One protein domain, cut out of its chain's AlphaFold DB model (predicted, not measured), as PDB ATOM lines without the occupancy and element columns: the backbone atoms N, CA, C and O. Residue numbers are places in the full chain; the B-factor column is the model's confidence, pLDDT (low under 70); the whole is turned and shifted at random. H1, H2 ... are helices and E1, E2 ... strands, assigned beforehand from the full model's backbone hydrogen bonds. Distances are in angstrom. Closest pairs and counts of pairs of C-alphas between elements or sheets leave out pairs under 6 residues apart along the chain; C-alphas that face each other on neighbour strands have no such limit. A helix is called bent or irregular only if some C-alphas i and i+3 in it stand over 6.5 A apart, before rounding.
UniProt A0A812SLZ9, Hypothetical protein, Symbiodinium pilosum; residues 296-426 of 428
ATOM      1  N   PRO A 296     -38.285 -18.657 -58.243       87.38
ATOM      2  CA  PRO A 296     -38.671 -17.262 -58.104       87.38
ATOM      3  C   PRO A 296     -38.850 -16.908 -56.618       87.38
ATOM      4  O   PRO A 296     -39.202 -17.779 -55.819       87.38
ATOM      5  N   PRO A 297     -38.628 -15.643 -56.232       89.62
ATOM      6  CA  PRO A 297     -38.831 -15.211 -54.855       89.62
ATOM      7  C   PRO A 297     -40.289 -15.466 -54.427       89.62
ATOM      8  O   PRO A 297     -41.200 -15.178 -55.209       89.62
ATOM      9  N   PRO A 298     -40.543 -15.980 -53.208       91.50
ATOM     10  CA  PRO A 298     -41.905 -16.282 -52.756       91.50
ATOM     11  C   PRO A 298     -42.774 -15.017 -52.647       91.50
ATOM     12  O   PRO A 298     -43.981 -15.062 -52.884       91.50
ATOM     13  N   PHE A 299     -42.154 -13.875 -52.340       95.19
ATOM     14  CA  PHE A 299     -42.769 -12.552 -52.378       95.19
ATOM     15  C   PHE A 299     -41.710 -11.460 -52.586       95.19
ATOM     16  O   PHE A 299     -40.504 -11.676 -52.428       95.19
ATOM     17  N   SER A 300     -42.169 -10.268 -52.949       96.81
ATOM     18  CA  SER A 300     -41.353  -9.065 -53.102       96.81
ATOM     19  C   SER A 300     -42.106  -7.820 -52.634       96.81
ATOM     20  O   SER A 300     -43.327  -7.834 -52.490       96.81
ATOM     21  N   LEU A 301     -41.364  -6.749 -52.383       97.69
ATOM     22  CA  LEU A 301     -41.849  -5.425 -52.026       97.69
ATOM     23  C   LEU A 301     -41.435  -4.445 -53.112       97.69
ATOM     24  O   LEU A 301     -40.244  -4.275 -53.357       97.69
ATOM     25  N   GLU A 302     -42.397  -3.791 -53.751       97.44
ATOM     26  CA  GLU A 302     -42.150  -2.748 -54.746       97.44
ATOM     27  C   GLU A 302     -42.461  -1.376 -54.152       97.44
ATOM     28  O   GLU A 302     -43.577  -1.129 -53.711       97.44
ATOM     29  N   CYS A 303     -41.488  -0.471 -54.141       97.19
ATOM     30  CA  CYS A 303     -41.694   0.908 -53.725       97.19
ATOM     31  C   CYS A 303     -42.617   1.618 -54.724       97.19
ATOM     32  O   CYS A 303     -42.249   1.823 -55.881       97.19
ATOM     33  N   VAL A 304     -43.804   2.009 -54.259       96.69
ATOM     34  CA  VAL A 304     -44.845   2.677 -55.061       96.69
ATOM     35  C   VAL A 304     -44.978   4.165 -54.752       96.69
ATOM     36  O   VAL A 304     -45.539   4.905 -55.554       96.69
ATOM     37  N   ALA A 305     -44.454   4.614 -53.611       96.00
ATOM     38  CA  ALA A 305     -44.363   6.027 -53.269       96.00
ATOM     39  C   ALA A 305     -43.147   6.275 -52.371       96.00
ATOM     40  O   ALA A 305     -42.840   5.460 -51.503       96.00
ATOM     41  N   ALA A 306     -42.480   7.413 -52.551       96.06
ATOM     42  CA  ALA A 306     -41.419   7.875 -51.670       96.06
ATOM     43  C   ALA A 306     -41.475   9.399 -51.567       96.06
ATOM     44  O   ALA A 306     -41.692  10.106 -52.551       96.06
ATOM     45  N   ARG A 307     -41.303   9.925 -50.358       94.69
ATOM     46  CA  ARG A 307     -41.378  11.360 -50.101       94.69
ATOM     47  C   ARG A 307     -40.249  12.079 -50.851       94.69
ATOM     48  O   ARG A 307     -39.073  11.793 -50.642       94.69
ATOM     49  N   GLY A 308     -40.618  13.026 -51.717       91.44
ATOM     50  CA  GLY A 308     -39.684  13.752 -52.591       91.44
ATOM     51  C   GLY A 308     -39.447  13.112 -53.968       91.44
ATOM     52  O   GLY A 308     -38.696  13.674 -54.766       91.44
ATOM     53  N   SER A 309     -40.101  11.984 -54.261       88.81
ATOM     54  CA  SER A 309     -40.083  11.314 -55.566       88.81
ATOM     55  C   SER A 309     -41.523  10.974 -55.970       88.81
ATOM     56  O   SER A 309     -42.101   9.993 -55.507       88.81
ATOM     57  N   GLU A 310     -42.134  11.816 -56.804       80.31
ATOM     58  CA  GLU A 310     -43.513  11.609 -57.265       80.31
ATOM     59  C   GLU A 310     -43.582  10.553 -58.383       80.31
ATOM     60  O   GLU A 310     -42.596  10.301 -59.070       80.31
ATOM     61  N   GLY A 311     -44.743   9.907 -58.557       79.81
ATOM     62  CA  GLY A 311     -44.894   8.612 -59.245       79.81
ATOM     63  C   GLY A 311     -44.137   8.424 -60.570       79.81
ATOM     64  O   GLY A 311     -43.510   7.382 -60.759       79.81
ATOM     65  N   ALA A 312     -44.115   9.426 -61.456       81.94
ATOM     66  CA  ALA A 312     -43.407   9.329 -62.738       81.94
ATOM     67  C   ALA A 312     -41.877   9.205 -62.589       81.94
ATOM     68  O   ALA A 312     -41.233   8.572 -63.426       81.94
ATOM     69  N   ASP A 313     -41.297   9.768 -61.526       91.50
ATOM     70  CA  ASP A 313     -39.869   9.642 -61.219       91.50
ATOM     71  C   ASP A 313     -39.543   8.224 -60.731       91.50
ATOM     72  O   ASP A 313     -38.539   7.640 -61.137       91.50
ATOM     73  N   LEU A 314     -40.407   7.638 -59.892       93.25
ATOM     74  CA  LEU A 314     -40.207   6.285 -59.362       93.25
ATOM     75  C   LEU A 314     -40.276   5.223 -60.459       93.25
ATOM     76  O   LEU A 314     -39.487   4.273 -60.448       93.25
ATOM     77  N   GLU A 315     -41.178   5.387 -61.429       93.69
ATOM     78  CA  GLU A 315     -41.309   4.474 -62.570       93.69
ATOM     79  C   GLU A 315     -40.077   4.479 -63.488       93.69
ATOM     80  O   GLU A 315     -39.757   3.443 -64.083       93.69
ATOM     81  N   GLN A 316     -39.342   5.594 -63.545       95.31
ATOM     82  CA  GLN A 316     -38.098   5.721 -64.313       95.31
ATOM     83  C   GLN A 316     -36.888   5.081 -63.622       95.31
ATOM     84  O   GLN A 316     -35.891   4.790 -64.285       95.31
ATOM     85  N   LEU A 317     -36.957   4.829 -62.310       94.12
ATOM     86  CA  LEU A 317     -35.874   4.153 -61.601       94.12
ATOM     87  C   LEU A 317     -35.713   2.698 -62.081       94.12
ATOM     88  O   LEU A 317     -36.693   2.032 -62.420       94.12
ATOM     89  N   PRO A 318     -34.494   2.138 -62.075       95.50
ATOM     90  CA  PRO A 318     -34.307   0.712 -62.308       95.50
ATOM     91  C   PRO A 318     -35.110  -0.125 -61.302       95.50
ATOM     92  O   PRO A 318     -35.152   0.195 -60.115       95.50
ATOM     93  N   LYS A 319     -35.693  -1.252 -61.742       93.31
ATOM     94  CA  LYS A 319     -36.430  -2.163 -60.840       93.31
ATOM     95  C   LYS A 319     -35.594  -2.593 -59.631       93.31
ATOM     96  O   LYS A 319     -36.114  -2.662 -58.526       93.31
ATOM     97  N   THR A 320     -34.298  -2.821 -59.825       91.19
ATOM     98  CA  THR A 320     -33.348  -3.189 -58.761       91.19
ATOM     99  C   THR A 320     -33.204  -2.129 -57.670       91.19
ATOM    100  O   THR A 320     -32.797  -2.458 -56.565       91.19
ATOM    101  N   SER A 321     -33.543  -0.872 -57.963       94.44
ATOM    102  CA  SER A 321     -33.481   0.248 -57.016       94.44
ATOM    103  C   SER A 321     -34.814   0.512 -56.313       94.44
ATOM    104  O   SER A 321     -34.876   1.381 -55.453       94.44
ATOM    105  N   ARG A 322     -35.889  -0.205 -56.673       95.56
ATOM    106  CA  ARG A 322     -37.222  -0.022 -56.075       95.56
ATOM    107  C   ARG A 322     -37.915  -1.314 -55.650       95.56
ATOM    108  O   ARG A 322     -38.972  -1.238 -55.038       95.56
ATOM    109  N   VAL A 323     -37.355  -2.483 -55.962       96.94
ATOM    110  CA  VAL A 323     -37.924  -3.788 -55.603       96.94
ATOM    111  C   VAL A 323     -36.980  -4.542 -54.672       96.94
ATOM    112  O   VAL A 323     -35.820  -4.768 -55.012       96.94
ATOM    113  N   LEU A 324     -37.500  -4.982 -53.529       96.94
ATOM    114  CA  LEU A 324     -36.844  -5.915 -52.613       96.94
ATOM    115  C   LEU A 324     -37.493  -7.290 -52.768       96.94
ATOM    116  O   LEU A 324     -38.713  -7.398 -52.722       96.94
ATOM    117  N   ALA A 325     -36.708  -8.347 -52.952       96.00
ATOM    118  CA  ALA A 325     -37.225  -9.700 -53.159       96.00
ATOM    119  C   ALA A 325     -36.742 -10.647 -52.056       96.00
ATOM    120  O   ALA A 325     -35.569 -10.616 -51.687       96.00
ATOM    121  N   ALA A 326     -37.639 -11.494 -51.550       93.19
ATOM    122  CA  ALA A 326     -37.298 -12.503 -50.556       93.19
ATOM    123  C   ALA A 326     -36.480 -13.621 -51.210       93.19
ATOM    124  O   ALA A 326     -36.841 -14.114 -52.280       93.19
ATOM    125  N   SER A 327     -35.416 -14.086 -50.558       87.56
ATOM    126  CA  SER A 327     -34.782 -15.343 -50.971       87.56
ATOM    127  C   SER A 327     -35.720 -16.512 -50.675       87.56
ATOM    128  O   SER A 327     -36.316 -16.557 -49.602       87.56
ATOM    129  N   PHE A 328     -35.802 -17.509 -51.560       83.31
ATOM    130  CA  PHE A 328     -36.575 -18.729 -51.295       83.31
ATOM    131  C   PHE A 328     -36.001 -19.548 -50.123       83.31
ATOM    132  O   PHE A 328     -36.736 -20.267 -49.455       83.31
ATOM    133  N   SER A 329     -34.698 -19.427 -49.838       79.81
ATOM    134  CA  SER A 329     -34.061 -20.147 -48.723       79.81
ATOM    135  C   SER A 329     -34.447 -19.607 -47.346       79.81
ATOM    136  O   SER A 329     -34.460 -20.364 -46.382       79.81
ATOM    137  N   GLN A 330     -34.736 -18.308 -47.250       85.12
ATOM    138  CA  GLN A 330     -35.049 -17.632 -45.987       85.12
ATOM    139  C   GLN A 330     -36.524 -17.240 -45.886       85.12
ATOM    140  O   GLN A 330     -37.036 -17.100 -44.782       85.12
ATOM    141  N   ALA A 331     -37.190 -17.049 -47.029       93.06
ATOM    142  CA  ALA A 331     -38.552 -16.539 -47.151       93.06
ATOM    143  C   ALA A 331     -38.806 -15.306 -46.259       93.06
ATOM    144  O   ALA A 331     -39.862 -15.161 -45.642       93.06
ATOM    145  N   GLU A 332     -37.804 -14.422 -46.186       95.50
ATOM    146  CA  GLU A 332     -37.780 -13.255 -45.309       95.50
ATOM    147  C   GLU A 332     -37.230 -12.023 -46.047       95.50
ATOM    148  O   GLU A 332     -36.283 -12.126 -46.830       95.50
ATOM    149  N   ILE A 333     -37.818 -10.852 -45.782       96.88
ATOM    150  CA  ILE A 333     -37.288  -9.533 -46.153       96.88
ATOM    151  C   ILE A 333     -37.249  -8.679 -44.888       96.88
ATOM    152  O   ILE A 333     -38.283  -8.465 -44.259       96.88
ATOM    153  N   SER A 334     -36.078  -8.152 -44.540       96.69
ATOM    154  CA  SER A 334     -35.931  -7.117 -43.511       96.69
ATOM    155  C   SER A 334     -35.701  -5.764 -44.182       96.69
ATOM    156  O   SER A 334     -34.880  -5.670 -45.094       96.69
ATOM    157  N   VAL A 335     -36.424  -4.730 -43.752       97.00
ATOM    158  CA  VAL A 335     -36.356  -3.375 -44.318       97.00
ATOM    159  C   VAL A 335     -35.820  -2.404 -43.269       97.00
ATOM    160  O   VAL A 335     -36.379  -2.293 -42.180       97.00
ATOM    161  N   GLY A 336     -34.735  -1.703 -43.594       96.19
ATOM    162  CA  GLY A 336     -34.088  -0.716 -42.730       96.19
ATOM    163  C   GLY A 336     -32.709  -0.288 -43.237       96.19
ATOM    164  O   GLY A 336     -32.143  -0.887 -44.156       96.19
ATOM    165  N   SER A 337     -32.139   0.752 -42.629       95.25
ATOM    166  CA  SER A 337     -30.846   1.318 -43.044       95.25
ATOM    167  C   SER A 337     -29.653   0.382 -42.809       95.25
ATOM    168  O   SER A 337     -28.619   0.555 -43.446       95.25
ATOM    169  N   SER A 338     -29.803  -0.651 -41.971       94.62
ATOM    170  CA  SER A 338     -28.790  -1.705 -41.801       94.62
ATOM    171  C   SER A 338     -28.908  -2.849 -42.814       94.62
ATOM    172  O   SER A 338     -27.992  -3.663 -42.904       94.62
ATOM    173  N   PHE A 339     -30.022  -2.948 -43.549       94.62
ATOM    174  CA  PHE A 339     -30.305  -4.070 -44.458       94.62
ATOM    175  C   PHE A 339     -30.245  -3.687 -45.935       94.62
ATOM    176  O   PHE A 339     -29.945  -4.531 -46.779       94.62
ATOM    177  N   GLN A 340     -30.519  -2.426 -46.261       96.88
ATOM    178  CA  GLN A 340     -30.394  -1.891 -47.613       96.88
ATOM    179  C   GLN A 340     -29.273  -0.854 -47.664       96.88
ATOM    180  O   GLN A 340     -29.136  -0.030 -46.761       96.88
ATOM    181  N   SER A 341     -28.478  -0.895 -48.736       95.19
ATOM    182  CA  SER A 341     -27.368   0.036 -48.949       95.19
ATOM    183  C   SER A 341     -27.856   1.464 -49.207       95.19
ATOM    184  O   SER A 341     -29.013   1.695 -49.564       95.19
ATOM    185  N   ALA A 342     -26.943   2.433 -49.088       93.19
ATOM    186  CA  ALA A 342     -27.210   3.810 -49.495       93.19
ATOM    187  C   ALA A 342     -27.706   3.875 -50.950       93.19
ATOM    188  O   ALA A 342     -28.726   4.503 -51.201       93.19
ATOM    189  N   ASP A 343     -27.092   3.124 -51.870       93.75
ATOM    190  CA  ASP A 343     -27.480   3.073 -53.289       93.75
ATOM    191  C   ASP A 343     -28.946   2.669 -53.527       93.75
ATOM    192  O   ASP A 343     -29.521   3.003 -54.564       93.75
ATOM    193  N   PHE A 344     -29.566   1.946 -52.587       96.06
ATOM    194  CA  PHE A 344     -30.995   1.646 -52.633       96.06
ATOM    195  C   PHE A 344     -31.840   2.829 -52.142       96.06
ATOM    196  O   PHE A 344     -32.847   3.173 -52.757       96.06
ATOM    197  N   TRP A 345     -31.438   3.476 -51.045       96.62
ATOM    198  CA  TRP A 345     -32.198   4.571 -50.439       96.62
ATOM    199  C   TRP A 345     -32.043   5.911 -51.160       96.62
ATOM    200  O   TRP A 345     -32.991   6.692 -51.176       96.62
ATOM    201  N   GLU A 346     -30.880   6.208 -51.742       96.00
ATOM    202  CA  GLU A 346     -30.598   7.502 -52.374       96.00
ATOM    203  C   GLU A 346     -31.535   7.846 -53.540       96.00
ATOM    204  O   GLU A 346     -32.028   8.979 -53.571       96.00
ATOM    205  N   PRO A 347     -31.850   6.912 -54.460       95.94
ATOM    206  CA  PRO A 347     -32.791   7.182 -55.542       95.94
ATOM    207  C   PRO A 347     -34.237   7.346 -55.060       95.94
ATOM    208  O   PRO A 347     -35.002   8.083 -55.679       95.94
ATOM    209  N   LEU A 348     -34.621   6.669 -53.970       96.00
ATOM    210  CA  LEU A 348     -35.980   6.723 -53.421       96.00
ATOM    211  C   LEU A 348     -36.203   8.008 -52.612       96.00
ATOM    212  O   LEU A 348     -37.207   8.696 -52.792       96.00
ATOM    213  N   LEU A 349     -35.237   8.351 -51.760       96.06
ATOM    214  CA  LEU A 349     -35.255   9.484 -50.843       96.06
ATOM    215  C   LEU A 349     -34.079  10.412 -51.164       96.06
ATOM    216  O   LEU A 349     -32.982  10.274 -50.615       96.06
ATOM    217  N   LYS A 350     -34.311  11.379 -52.056       94.81
ATOM    218  CA  LYS A 350     -33.277  12.321 -52.521       94.81
ATOM    219  C   LYS A 350     -32.720  13.187 -51.381       94.81
ATOM    220  O   LYS A 350     -31.530  13.493 -51.380       94.81
ATOM    221  N   ASP A 351     -33.562  13.544 -50.408       95.56
ATOM    222  CA  ASP A 351     -33.180  14.339 -49.237       95.56
ATOM    223  C   ASP A 351     -32.467  13.475 -48.168       95.56
ATOM    224  O   ASP A 351     -33.087  12.570 -47.591       95.56
ATOM    225  N   PRO A 352     -31.189  13.759 -47.840       95.50
ATOM    226  CA  PRO A 352     -30.458  13.061 -46.783       95.50
ATOM    227  C   PRO A 352     -31.137  13.120 -45.409       95.50
ATOM    228  O   PRO A 352     -31.018  12.169 -44.637       95.50
ATOM    229  N   ALA A 353     -31.865  14.199 -45.096       94.81
ATOM    230  CA  ALA A 353     -32.572  14.335 -43.825       94.81
ATOM    231  C   ALA A 353     -33.738  13.343 -43.709       94.81
ATOM    232  O   ALA A 353     -34.007  12.839 -42.619       94.81
ATOM    233  N   LEU A 354     -34.398  13.010 -44.825       93.81
ATOM    234  CA  LEU A 354     -35.428  11.969 -44.865       93.81
ATOM    235  C   LEU A 354     -34.813  10.572 -44.754       93.81
ATOM    236  O   LEU A 354     -35.348   9.732 -44.034       93.81
ATOM    237  N   ARG A 355     -33.661  10.330 -45.394       95.06
ATOM    238  CA  ARG A 355     -32.928   9.056 -45.270       95.06
ATOM    239  C   ARG A 355     -32.482   8.775 -43.840       95.06
ATOM    240  O   ARG A 355     -32.591   7.645 -43.382       95.06
ATOM    241  N   ALA A 356     -32.043   9.803 -43.116       94.06
ATOM    242  CA  ALA A 356     -31.644   9.681 -41.716       94.06
ATOM    243  C   ALA A 356     -32.797   9.264 -40.781       94.06
ATOM    244  O   ALA A 356     -32.539   8.815 -39.667       94.06
ATOM    245  N   LYS A 357     -34.059   9.386 -41.224       93.12
ATOM    246  CA  LYS A 357     -35.233   8.904 -40.479       93.12
ATOM    247  C   LYS A 357     -35.495   7.405 -40.656       93.12
ATOM    248  O   LYS A 357     -36.324   6.867 -39.929       93.12
ATOM    249  N   ILE A 358     -34.808   6.736 -41.587       93.94
ATOM    250  CA  ILE A 358     -34.915   5.287 -41.770       93.94
ATOM    251  C   ILE A 358     -34.143   4.580 -40.651       93.94
ATOM    252  O   ILE A 358     -32.908   4.585 -40.612       93.94
ATOM    253  N   LEU A 359     -34.881   3.946 -39.743       93.38
ATOM    254  CA  LEU A 359     -34.348   3.148 -38.647       93.38
ATOM    255  C   LEU A 359     -33.459   2.002 -39.165       93.38
ATOM    256  O   LEU A 359     -33.699   1.487 -40.264       93.38
ATOM    257  N   PRO A 360     -32.472   1.550 -38.363       94.38
ATOM    258  CA  PRO A 360     -31.645   0.380 -38.675       94.38
ATOM    259  C   PRO A 360     -32.466  -0.841 -39.110       94.38
ATOM    260  O   PRO A 360     -32.119  -1.512 -40.081       94.38
ATOM    261  N   LEU A 361     -33.591  -1.067 -38.426       94.56
ATOM    262  CA  LEU A 361     -34.634  -2.029 -38.759       94.56
ATOM    263  C   LEU A 361     -35.993  -1.348 -38.550       94.56
ATOM    264  O   LEU A 361     -36.296  -0.921 -37.440       94.56
ATOM    265  N   HIS A 362     -36.799  -1.240 -39.602       93.31
ATOM    266  CA  HIS A 362     -38.179  -0.761 -39.508       93.31
ATOM    267  C   HIS A 362     -39.150  -1.919 -39.332       93.31
ATOM    268  O   HIS A 362     -39.900  -1.981 -38.363       93.31
ATOM    269  N   PHE A 363     -39.132  -2.847 -40.281       96.06
ATOM    270  CA  PHE A 363     -40.013  -3.998 -40.253       96.06
ATOM    271  C   PHE A 363     -39.373  -5.180 -40.959       96.06
ATOM    272  O   PHE A 363     -38.397  -5.059 -41.704       96.06
ATOM    273  N   ARG A 364     -39.967  -6.341 -40.727       96.94
ATOM    274  CA  ARG A 364     -39.613  -7.594 -41.370       96.94
ATOM    275  C   ARG A 364     -40.872  -8.261 -41.886       96.94
ATOM    276  O   ARG A 364     -41.893  -8.246 -41.217       96.94
ATOM    277  N   ILE A 365     -40.794  -8.877 -43.054       96.69
ATOM    278  CA  ILE A 365     -41.820  -9.793 -43.543       96.69
ATOM    279  C   ILE A 365     -41.201 -11.174 -43.576       96.69
ATOM    280  O   ILE A 365     -40.147 -11.347 -44.183       96.69
ATOM    281  N   SER A 366     -41.831 -12.138 -42.917       95.31
ATOM    282  CA  SER A 366     -41.333 -13.509 -42.826       95.31
ATOM    283  C   SER A 366     -42.456 -14.505 -43.086       95.31
ATOM    284  O   SER A 366     -43.582 -14.316 -42.625       95.31
ATOM    285  N   MET A 367     -42.143 -15.575 -43.812       92.25
ATOM    286  CA  MET A 367     -42.990 -16.759 -43.937       92.25
ATOM    287  C   MET A 367     -42.404 -17.890 -43.091       92.25
ATOM    288  O   MET A 367     -41.748 -18.793 -43.605       92.25
ATOM    289  N   ALA A 368     -42.638 -17.845 -41.777       80.38
ATOM    290  CA  ALA A 368     -42.168 -18.893 -40.865       80.38
ATOM    291  C   ALA A 368     -42.787 -20.269 -41.190       80.38
ATOM    292  O   ALA A 368     -42.129 -21.303 -41.057       80.38
ATOM    293  N   HIS A 369     -44.039 -20.278 -41.658       77.06
ATOM    294  CA  HIS A 369     -44.749 -21.466 -42.118       77.06
ATOM    295  C   HIS A 369     -45.441 -21.178 -43.454       77.06
ATOM    296  O   HIS A 369     -46.112 -20.161 -43.604       77.06
ATOM    297  N   LEU A 370     -45.314 -22.097 -44.421       73.56
ATOM    298  CA  LEU A 370     -45.954 -21.968 -45.740       73.56
ATOM    299  C   LEU A 370     -47.489 -21.879 -45.654       73.56
ATOM    300  O   LEU A 370     -48.110 -21.341 -46.563       73.56
ATOM    301  N   SER A 371     -48.090 -22.393 -44.576       81.06
ATOM    302  CA  SER A 371     -49.536 -22.349 -44.330       81.06
ATOM    303  C   SER A 371     -50.057 -20.976 -43.918       81.06
ATOM    304  O   SER A 371     -51.225 -20.685 -44.151       81.06
ATOM    305  N   ASP A 372     -49.213 -20.151 -43.297       81.88
ATOM    306  CA  ASP A 372     -49.663 -18.951 -42.581       81.88
ATOM    307  C   ASP A 372     -49.565 -17.691 -43.454       81.88
ATOM    308  O   ASP A 372     -50.046 -16.625 -43.074       81.88
ATOM    309  N   GLY A 373     -48.963 -17.817 -44.642       89.81
ATOM    310  CA  GLY A 373     -48.666 -16.694 -45.526       89.81
ATOM    311  C   GLY A 373     -47.556 -15.781 -44.981       89.81
ATOM    312  O   GLY A 373     -46.926 -16.076 -43.961       89.81
ATOM    313  N   PRO A 374     -47.247 -14.681 -45.690       93.56
ATOM    314  CA  PRO A 374     -46.280 -13.700 -45.220       93.56
ATOM    315  C   PRO A 374     -46.838 -12.905 -44.034       93.56
ATOM    316  O   PRO A 374     -47.931 -12.345 -44.089       93.56
ATOM    317  N   MET A 375     -46.049 -12.831 -42.965       96.50
ATOM    318  CA  MET A 375     -46.365 -12.084 -41.750       96.50
ATOM    319  C   MET A 375     -45.461 -10.860 -41.639       96.50
ATOM    320  O   MET A 375     -44.236 -10.993 -41.630       96.50
ATOM    321  N   LEU A 376     -46.062  -9.681 -41.502       95.88
ATOM    322  CA  LEU A 376     -45.383  -8.459 -41.086       95.88
ATOM    323  C   LEU A 376     -45.070  -8.566 -39.595       95.88
ATOM    324  O   LEU A 376     -45.956  -8.826 -38.784       95.88
ATOM    325  N   LEU A 377     -43.807  -8.359 -39.250       95.50
ATOM    326  CA  LEU A 377     -43.250  -8.360 -37.908       95.50
ATOM    327  C   LEU A 377     -42.604  -6.994 -37.677       95.50
ATOM    328  O   LEU A 377     -41.730  -6.573 -38.442       95.50
ATOM    329  N   LEU A 378     -43.037  -6.308 -36.630       92.06
ATOM    330  CA  LEU A 378     -42.527  -5.002 -36.248       92.06
ATOM    331  C   LEU A 378     -41.617  -5.099 -35.037       92.06
ATOM    332  O   LEU A 378     -41.883  -5.849 -34.097       92.06
ATOM    333  N   ASP A 379     -40.570  -4.283 -35.065       81.62
ATOM    334  CA  ASP A 379     -39.808  -3.959 -33.870       81.62
ATOM    335  C   ASP A 379     -40.532  -2.841 -33.095       81.62
ATOM    336  O   ASP A 379     -41.223  -2.009 -33.689       81.62
ATOM    337  N   ALA A 380     -40.382  -2.808 -31.769       68.12
ATOM    338  CA  ALA A 380     -41.213  -2.041 -30.829       68.12
ATOM    339  C   ALA A 380     -41.160  -0.503 -30.993       68.12
ATOM    340  O   ALA A 380     -41.803   0.227 -30.238       68.12
ATOM    341  N   HIS A 381     -40.385   0.004 -31.954       75.56
ATOM    342  CA  HIS A 381     -40.080   1.426 -32.120       75.56
ATOM    343  C   HIS A 381     -40.344   1.973 -33.529       75.56
ATOM    344  O   HIS A 381     -40.113   3.156 -33.773       75.56
ATOM    345  N   ALA A 382     -40.825   1.149 -34.463       81.75
ATOM    346  CA  ALA A 382     -41.057   1.582 -35.835       81.75
ATOM    347  C   ALA A 382     -42.521   1.978 -36.063       81.75
ATOM    348  O   ALA A 382     -43.419   1.144 -35.967       81.75
ATOM    349  N   ALA A 383     -42.756   3.233 -36.454       89.69
ATOM    350  CA  ALA A 383     -44.039   3.655 -37.007       89.69
ATOM    351  C   ALA A 383     -44.210   3.029 -38.402       89.69
ATOM    352  O   ALA A 383     -43.777   3.597 -39.403       89.69
ATOM    353  N   THR A 384     -44.772   1.823 -38.456       94.25
ATOM    354  CA  THR A 384     -45.078   1.121 -39.707       94.25
ATOM    355  C   THR A 384     -46.582   0.967 -39.835       94.25
ATOM    356  O   THR A 384     -47.251   0.480 -38.921       94.25
ATOM    357  N   GLU A 385     -47.108   1.369 -40.982       95.38
ATOM    358  CA  GLU A 385     -48.523   1.243 -41.300       95.38
ATOM    359  C   GLU A 385     -48.732   0.131 -42.325       95.38
ATOM    360  O   GLU A 385     -47.967   0.004 -43.280       95.38
ATOM    361  N   LEU A 386     -49.798  -0.645 -42.155       96.62
ATOM    362  CA  LEU A 386     -50.307  -1.595 -43.136       96.62
ATOM    363  C   LEU A 386     -51.672  -1.097 -43.611       96.62
ATOM    364  O   LEU A 386     -52.616  -0.981 -42.827       96.62
ATOM    365  N   ASN A 387     -51.768  -0.769 -44.897       96.69
ATOM    366  CA  ASN A 387     -52.960  -0.198 -45.522       96.69
ATOM    367  C   ASN A 387     -53.480   1.050 -44.778       96.69
ATOM    368  O   ASN A 387     -54.684   1.220 -44.595       96.69
ATOM    369  N   GLY A 388     -52.556   1.902 -44.315       94.38
ATOM    370  CA  GLY A 388     -52.851   3.134 -43.571       94.38
ATOM    371  C   GLY A 388     -53.180   2.939 -42.086       94.38
ATOM    372  O   GLY A 388     -53.481   3.913 -41.403       94.38
ATOM    373  N   ASN A 389     -53.127   1.707 -41.569       94.25
ATOM    374  CA  ASN A 389     -53.321   1.429 -40.146       94.25
ATOM    375  C   ASN A 389     -51.978   1.150 -39.482       94.25
ATOM    376  O   ASN A 389     -51.245   0.272 -39.934       94.25
ATOM    377  N   ILE A 390     -51.674   1.849 -38.390       92.94
ATOM    378  CA  ILE A 390     -50.493   1.556 -37.572       92.94
ATOM    379  C   ILE A 390     -50.625   0.133 -37.025       92.94
ATOM    380  O   ILE A 390     -51.654  -0.227 -36.449       92.94
ATOM    381  N   ILE A 391     -49.587  -0.674 -37.221       94.38
ATOM    382  CA  ILE A 391     -49.536  -2.037 -36.698       94.38
ATOM    383  C   ILE A 391     -48.732  -2.040 -35.395       94.38
ATOM    384  O   ILE A 391     -47.717  -1.362 -35.274       94.38
ATOM    385  N   GLU A 392     -49.177  -2.832 -34.419       92.31
ATOM    386  CA  GLU A 392     -48.448  -3.093 -33.177       92.31
ATOM    387  C   GLU A 392     -48.109  -4.590 -33.119       92.31
ATOM    388  O   GLU A 392     -48.982  -5.453 -33.014       92.31
ATOM    389  N   GLY A 393     -46.823  -4.929 -33.237       93.62
ATOM    390  CA  GLY A 393     -46.351  -6.314 -33.179       93.62
ATOM    391  C   GLY A 393     -46.380  -7.027 -34.530       93.62
ATOM    392  O   GLY A 393     -45.404  -6.956 -35.271       93.62
ATOM    393  N   LYS A 394     -47.448  -7.773 -34.841       95.19
ATOM    394  CA  LYS A 394     -47.511  -8.587 -36.068       95.19
ATOM    395  C   LYS A 394     -48.854  -8.521 -36.781       95.19
ATOM    396  O   LYS A 394     -49.894  -8.509 -36.129       95.19
ATOM    397  N   ALA A 395     -48.829  -8.568 -38.109       96.50
ATOM    398  CA  ALA A 395     -50.028  -8.592 -38.942       96.50
ATOM    399  C   ALA A 395     -49.834  -9.513 -40.158       96.50
ATOM    400  O   ALA A 395     -48.728  -9.567 -40.699       96.50
ATOM    401  N   PRO A 396     -50.867 -10.252 -40.592       96.31
ATOM    402  CA  PRO A 396     -50.817 -10.963 -41.864       96.31
ATOM    403  C   PRO A 396     -50.751  -9.967 -43.024       96.31
ATOM    404  O   PRO A 396     -51.330  -8.884 -42.944       96.31
ATOM    405  N   VAL A 397     -50.053 -10.346 -44.091       96.25
ATOM    406  CA  VAL A 397     -49.889  -9.528 -45.294       96.25
ATOM    407  C   VAL A 397     -50.451 -10.278 -46.494       96.25
ATOM    408  O   VAL A 397     -50.188 -11.462 -46.692       96.25
ATOM    409  N   LEU A 398     -51.224  -9.579 -47.312       95.56
ATOM    410  CA  LEU A 398     -51.829 -10.083 -48.535       95.56
ATOM    411  C   LEU A 398     -51.163  -9.471 -49.771       95.56
ATOM    412  O   LEU A 398     -50.428  -8.484 -49.715       95.56
ATOM    413  N   GLN A 399     -51.420 -10.079 -50.927       95.75
ATOM    414  CA  GLN A 399     -51.010  -9.505 -52.202       95.75
ATOM    415  C   GLN A 399     -51.684  -8.140 -52.401       95.75
ATOM    416  O   GLN A 399     -52.889  -8.000 -52.206       95.75
ATOM    417  N   ASN A 400     -50.902  -7.165 -52.857       96.62
ATOM    418  CA  ASN A 400     -51.253  -5.757 -53.041       96.62
ATOM    419  C   ASN A 400     -51.418  -4.926 -51.764       96.62
ATOM    420  O   ASN A 400     -51.699  -3.732 -51.886       96.62
ATOM    421  N   ASP A 401     -51.179  -5.494 -50.579       97.62
ATOM    422  CA  ASP A 401     -51.108  -4.690 -49.361       97.62
ATOM    423  C   ASP A 401     -50.007  -3.630 -49.466       97.62
ATOM    424  O   ASP A 401     -48.951  -3.845 -50.074       97.62
ATOM    425  N   LEU A 402     -50.273  -2.474 -48.862       97.62
ATOM    426  CA  LEU A 402     -49.367  -1.339 -48.796       97.62
ATOM    427  C   LEU A 402     -48.744  -1.254 -47.406       97.62
ATOM    428  O   LEU A 402     -49.448  -1.054 -46.419       97.62
ATOM    429  N   ILE A 403     -47.422  -1.366 -47.337       97.50
ATOM    430  CA  ILE A 403     -46.646  -1.205 -46.111       97.50
ATOM    431  C   ILE A 403     -45.911   0.123 -46.191       97.50
ATOM    432  O   ILE A 403     -45.064   0.329 -47.063       97.50
ATOM    433  N   SER A 404     -46.230   1.024 -45.277       96.81
ATOM    434  CA  SER A 404     -45.686   2.373 -45.250       96.81
ATOM    435  C   SER A 404     -44.775   2.572 -44.050       96.81
ATOM    436  O   SER A 404     -45.110   2.199 -42.927       96.81
ATOM    437  N   ILE A 405     -43.633   3.209 -44.286       95.25
ATOM    438  CA  ILE A 405     -42.744   3.700 -43.236       95.25
ATOM    439  C   ILE A 405     -43.207   5.109 -42.865       95.25
ATOM    440  O   ILE A 405     -43.088   6.037 -43.669       95.25
ATOM    441  N   GLY A 406     -43.753   5.266 -41.662       88.69
ATOM    442  CA  GLY A 406     -44.228   6.542 -41.141       88.69
ATOM    443  C   GLY A 406     -43.095   7.540 -40.895       88.69
ATOM    444  O   GLY A 406     -41.957   7.172 -40.593       88.69
ATOM    445  N   GLY A 407     -43.415   8.832 -41.023       70.50
ATOM    446  CA  GLY A 407     -42.578   9.901 -40.480       70.50
ATOM    447  C   GLY A 407     -42.532   9.825 -38.950       70.50
ATOM    448  O   GLY A 407     -43.413   9.231 -38.333       70.50
ATOM    449  N   THR A 408     -41.490  10.393 -38.340       61.31
ATOM    450  CA  THR A 408     -41.271  10.349 -36.885       61.31
ATOM    451  C   THR A 408     -42.541  10.684 -36.081       61.31
ATOM    452  O   THR A 408     -43.301  11.562 -36.496       61.31
ATOM    453  N   PRO A 409     -42.775  10.026 -34.926       57.97
ATOM    454  CA  PRO A 409     -44.003  10.141 -34.122       57.97
ATOM    455  C   PRO A 409     -44.215  11.516 -33.457       57.97
ATOM    456  O   PRO A 409     -45.037  11.648 -32.555       57.97
ATOM    457  N   ASP A 410     -43.512  12.558 -33.901       61.41
ATOM    458  CA  ASP A 410     -43.379  13.861 -33.244       61.41
ATOM    459  C   ASP A 410     -44.660  14.725 -33.322       61.41
ATOM    460  O   ASP A 410     -44.614  15.936 -33.120       61.41
ATOM    461  N   GLY A 411     -45.814  14.133 -33.652       58.72
ATOM    462  CA  GLY A 411     -47.110  14.818 -33.723       58.72
ATOM    463  C   GLY A 411     -47.211  15.880 -34.825       58.72
ATOM    464  O   GLY A 411     -48.149  16.677 -34.829       58.72
ATOM    465  N   SER A 412     -46.248  15.917 -35.750       66.94
ATOM    466  CA  SER A 412     -46.279  16.800 -36.915       66.94
ATOM    467  C   SER A 412     -47.399  16.374 -37.868       66.94
ATOM    468  O   SER A 412     -47.521  15.201 -38.206       66.94
ATOM    469  N   VAL A 413     -48.202  17.342 -38.313       60.19
ATOM    470  CA  VAL A 413     -49.427  17.159 -39.123       60.19
ATOM    471  C   VAL A 413     -49.136  16.666 -40.556       60.19
ATOM    472  O   VAL A 413     -50.050  16.434 -41.344       60.19
ATOM    473  N   ASP A 414     -47.866  16.494 -40.924       73.31
ATOM    474  CA  ASP A 414     -47.467  16.006 -42.243       73.31
ATOM    475  C   ASP A 414     -47.417  14.467 -42.281       73.31
ATOM    476  O   ASP A 414     -46.353  13.843 -42.205       73.31
ATOM    477  N   HIS A 415     -48.609  13.869 -42.380       76.88
ATOM    478  CA  HIS A 415     -48.878  12.425 -42.329       76.88
ATOM    479  C   HIS A 415     -48.422  11.626 -43.561       76.88
ATOM    480  O   HIS A 415     -48.710  10.435 -43.656       76.88
ATOM    481  N   ALA A 416     -47.740  12.232 -44.536       90.06
ATOM    482  CA  ALA A 416     -47.283  11.473 -45.697       90.06
ATOM    483  C   ALA A 416     -46.252  10.401 -45.271       90.06
ATOM    484  O   ALA A 416     -45.324  10.709 -44.526       90.06
ATOM    485  N   PRO A 417     -46.324   9.148 -45.736       93.75
ATOM    486  CA  PRO A 417     -45.285   8.175 -45.419       93.75
ATOM    487  C   PRO A 417     -43.944   8.576 -46.056       93.75
ATOM    488  O   PRO A 417     -43.906   9.244 -47.092       93.75
ATOM    489  N   LEU A 418     -42.828   8.184 -45.436       94.56
ATOM    490  CA  LEU A 418     -41.494   8.359 -46.018       94.56
ATOM    491  C   LEU A 418     -41.356   7.512 -47.279       94.56
ATOM    492  O   LEU A 418     -40.944   8.017 -48.319       94.56
ATOM    493  N   VAL A 419     -41.715   6.234 -47.181       95.81
ATOM    494  CA  VAL A 419     -41.689   5.268 -48.284       95.81
ATOM    495  C   VAL A 419     -42.875   4.324 -48.128       95.81
ATOM    496  O   VAL A 419     -43.209   3.939 -47.008       95.81
ATOM    497  N   CYS A 420     -43.504   3.949 -49.237       96.75
ATOM    498  CA  CYS A 420     -44.596   2.988 -49.292       96.75
ATOM    499  C   CYS A 420     -44.239   1.849 -50.247       96.75
ATOM    500  O   CYS A 420     -43.871   2.085 -51.401       96.75
ATOM    501  N   PHE A 421     -44.382   0.620 -49.768       97.69
ATOM    502  CA  PHE A 421     -44.121  -0.601 -50.510       97.69
ATOM    503  C   PHE A 421     -45.416  -1.365 -50.764       97.69
ATOM    504  O   PHE A 421     -46.187  -1.599 -49.840       97.69
ATOM    505  N   ARG A 422     -45.624  -1.813 -51.999       97.44
ATOM    506  CA  ARG A 422     -46.659  -2.777 -52.359       97.44
ATOM    507  C   ARG A 422     -46.112  -4.192 -52.273       97.44
ATOM    508  O   ARG A 422     -45.037  -4.481 -52.801       97.44
ATOM    509  N   VAL A 423     -46.879  -5.076 -51.652       97.25
ATOM    510  CA  VAL A 423     -46.532  -6.488 -51.518       97.25
ATOM    511  C   VAL A 423     -46.951  -7.248 -52.771       97.25
ATOM    512  O   VAL A 423     -48.126  -7.318 -53.118       97.25
ATOM    513  N   ASN A 424     -45.982  -7.867 -53.432       95.94
ATOM    514  CA  ASN A 424     -46.175  -8.714 -54.601       95.94
ATOM    515  C   ASN A 424     -45.861 -10.164 -54.203       95.94
ATOM    516  O   ASN A 424     -44.694 -10.554 -54.151       95.94
ATOM    517  N   SER A 425     -46.891 -10.955 -53.896       89.50
ATOM    518  CA  SER A 425     -46.754 -12.393 -53.617       89.50
ATOM    519  C   SER A 425     -46.822 -13.204 -54.911       89.50
ATOM    520  O   SER A 425     -47.654 -12.911 -55.769       89.50
ATOM    521  N   ALA A 426     -45.962 -14.215 -55.048       77.25
ATOM    522  CA  ALA A 426     -46.009 -15.173 -56.156       77.25
ATOM    523  C   ALA A 426     -46.908 -16.390 -55.854       77.25
ATOM    524  O   ALA A 426     -47.120 -17.225 -56.730       77.25
TER     525      ALA A 426
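Overview. This is residues 296 to 426 of the 428 residues of the protein "Hypothetical protein" of Symbiodinium pilosum (UniProt A0A812SLZ9). What shape do these coordinates make? Two antiparallel sheets, E2-E1-E9-E8-E6 and E3-E4-E5-E7, stand partly face to face as a sandwich, their strands at 19 degrees to each other and the larger sheet strongly twisted. Three short helices gather toward one end of it, the end where E1 reaches Ala 306, and H1 and H2 each come near that end of E1. What is it made of? The printed part has 131 residues, with three named helices and nine strands in the order E1 H1 E2 E3 H2 H3 E4 E5 E6 E7 E8 E9; the class is mixed, and under half of the residues are in named elements. It is compact, with a radius of gyration of the C-alphas of 13.9 A and spans of 39 by 33 by 24 A.

Arrangement. How does the larger sheet pair? The edge strand E2, residues 323 to 325, is antiparallel to E1, residues 299 to 306, with N 301 and O 324 at 2.8 A, within hydrogen-bond range. E1 is antiparallel to E9, residues 419 to 425 (N 302 and O 422, 2.9 A). E9 forms a hairpin with E8, residues 402 to 405, with N 403 and O 421 at 2.8 A, and E8 pairs with the edge strand E6, residues 384 to 386, with N 385 and O 404 at 2.9 A. And the other sheet? E3, residues 332 to 335, is antiparallel to E4, residues 363 to 366, with N 333 and O 365 at 2.9 A. E4 forms a hairpin with E5, residues 375 to 378, with N 364 and O 377 at 2.9 A, and E5 pairs with E7, residues 394 to 396, with N 376 and O 395 at 2.8 A. The facing parts of the sheets are 10.1 A centre to centre. Where are the helices? H1, residues 311 to 316, only grazes the larger sheet; its closest C-alphas to E1 are those of Gly 311 and Ala 305, 6.5 A apart. H2, residues 342 to 348, is on that sheet over none of its strands, at a height of 8.4 A, and only just touches H3, residues 352 to 355, only at the corner, with 3 pairs of C-alphas within 8 A, the closest those of Trp 345 and Arg 355 at 6.9 A. Of O i to N i+4 pairs, 1 of 2 in H1 and 1 of 3 in H2 are within range, H2 having 2 of 4 O i to N i+3 pairs, and H3 is too short.

Along the chain. Where do the long strands lie? E1 runs 20.5 A from C-alpha 299 at (-42.769, -12.552, -52.378), and E9 runs 19.1 A to C-alpha 425 at (-46.754, -12.393, -53.617). Is any helix irregular? H2 is, only just: C-alphas 344 and 347 are 6.51 A apart.

Size, cuts and confidence. How large is it? The C-alphas farthest apart, those of Ser 329 and Val 413, are 41.5 A apart. Is it continuous and confident? The printed part has no cut, and its one long link is E8 to E9, residues 406 to 418. Mean pLDDT of the printed part is 90.8, with residue 380 and residues 408 to 413 under 70.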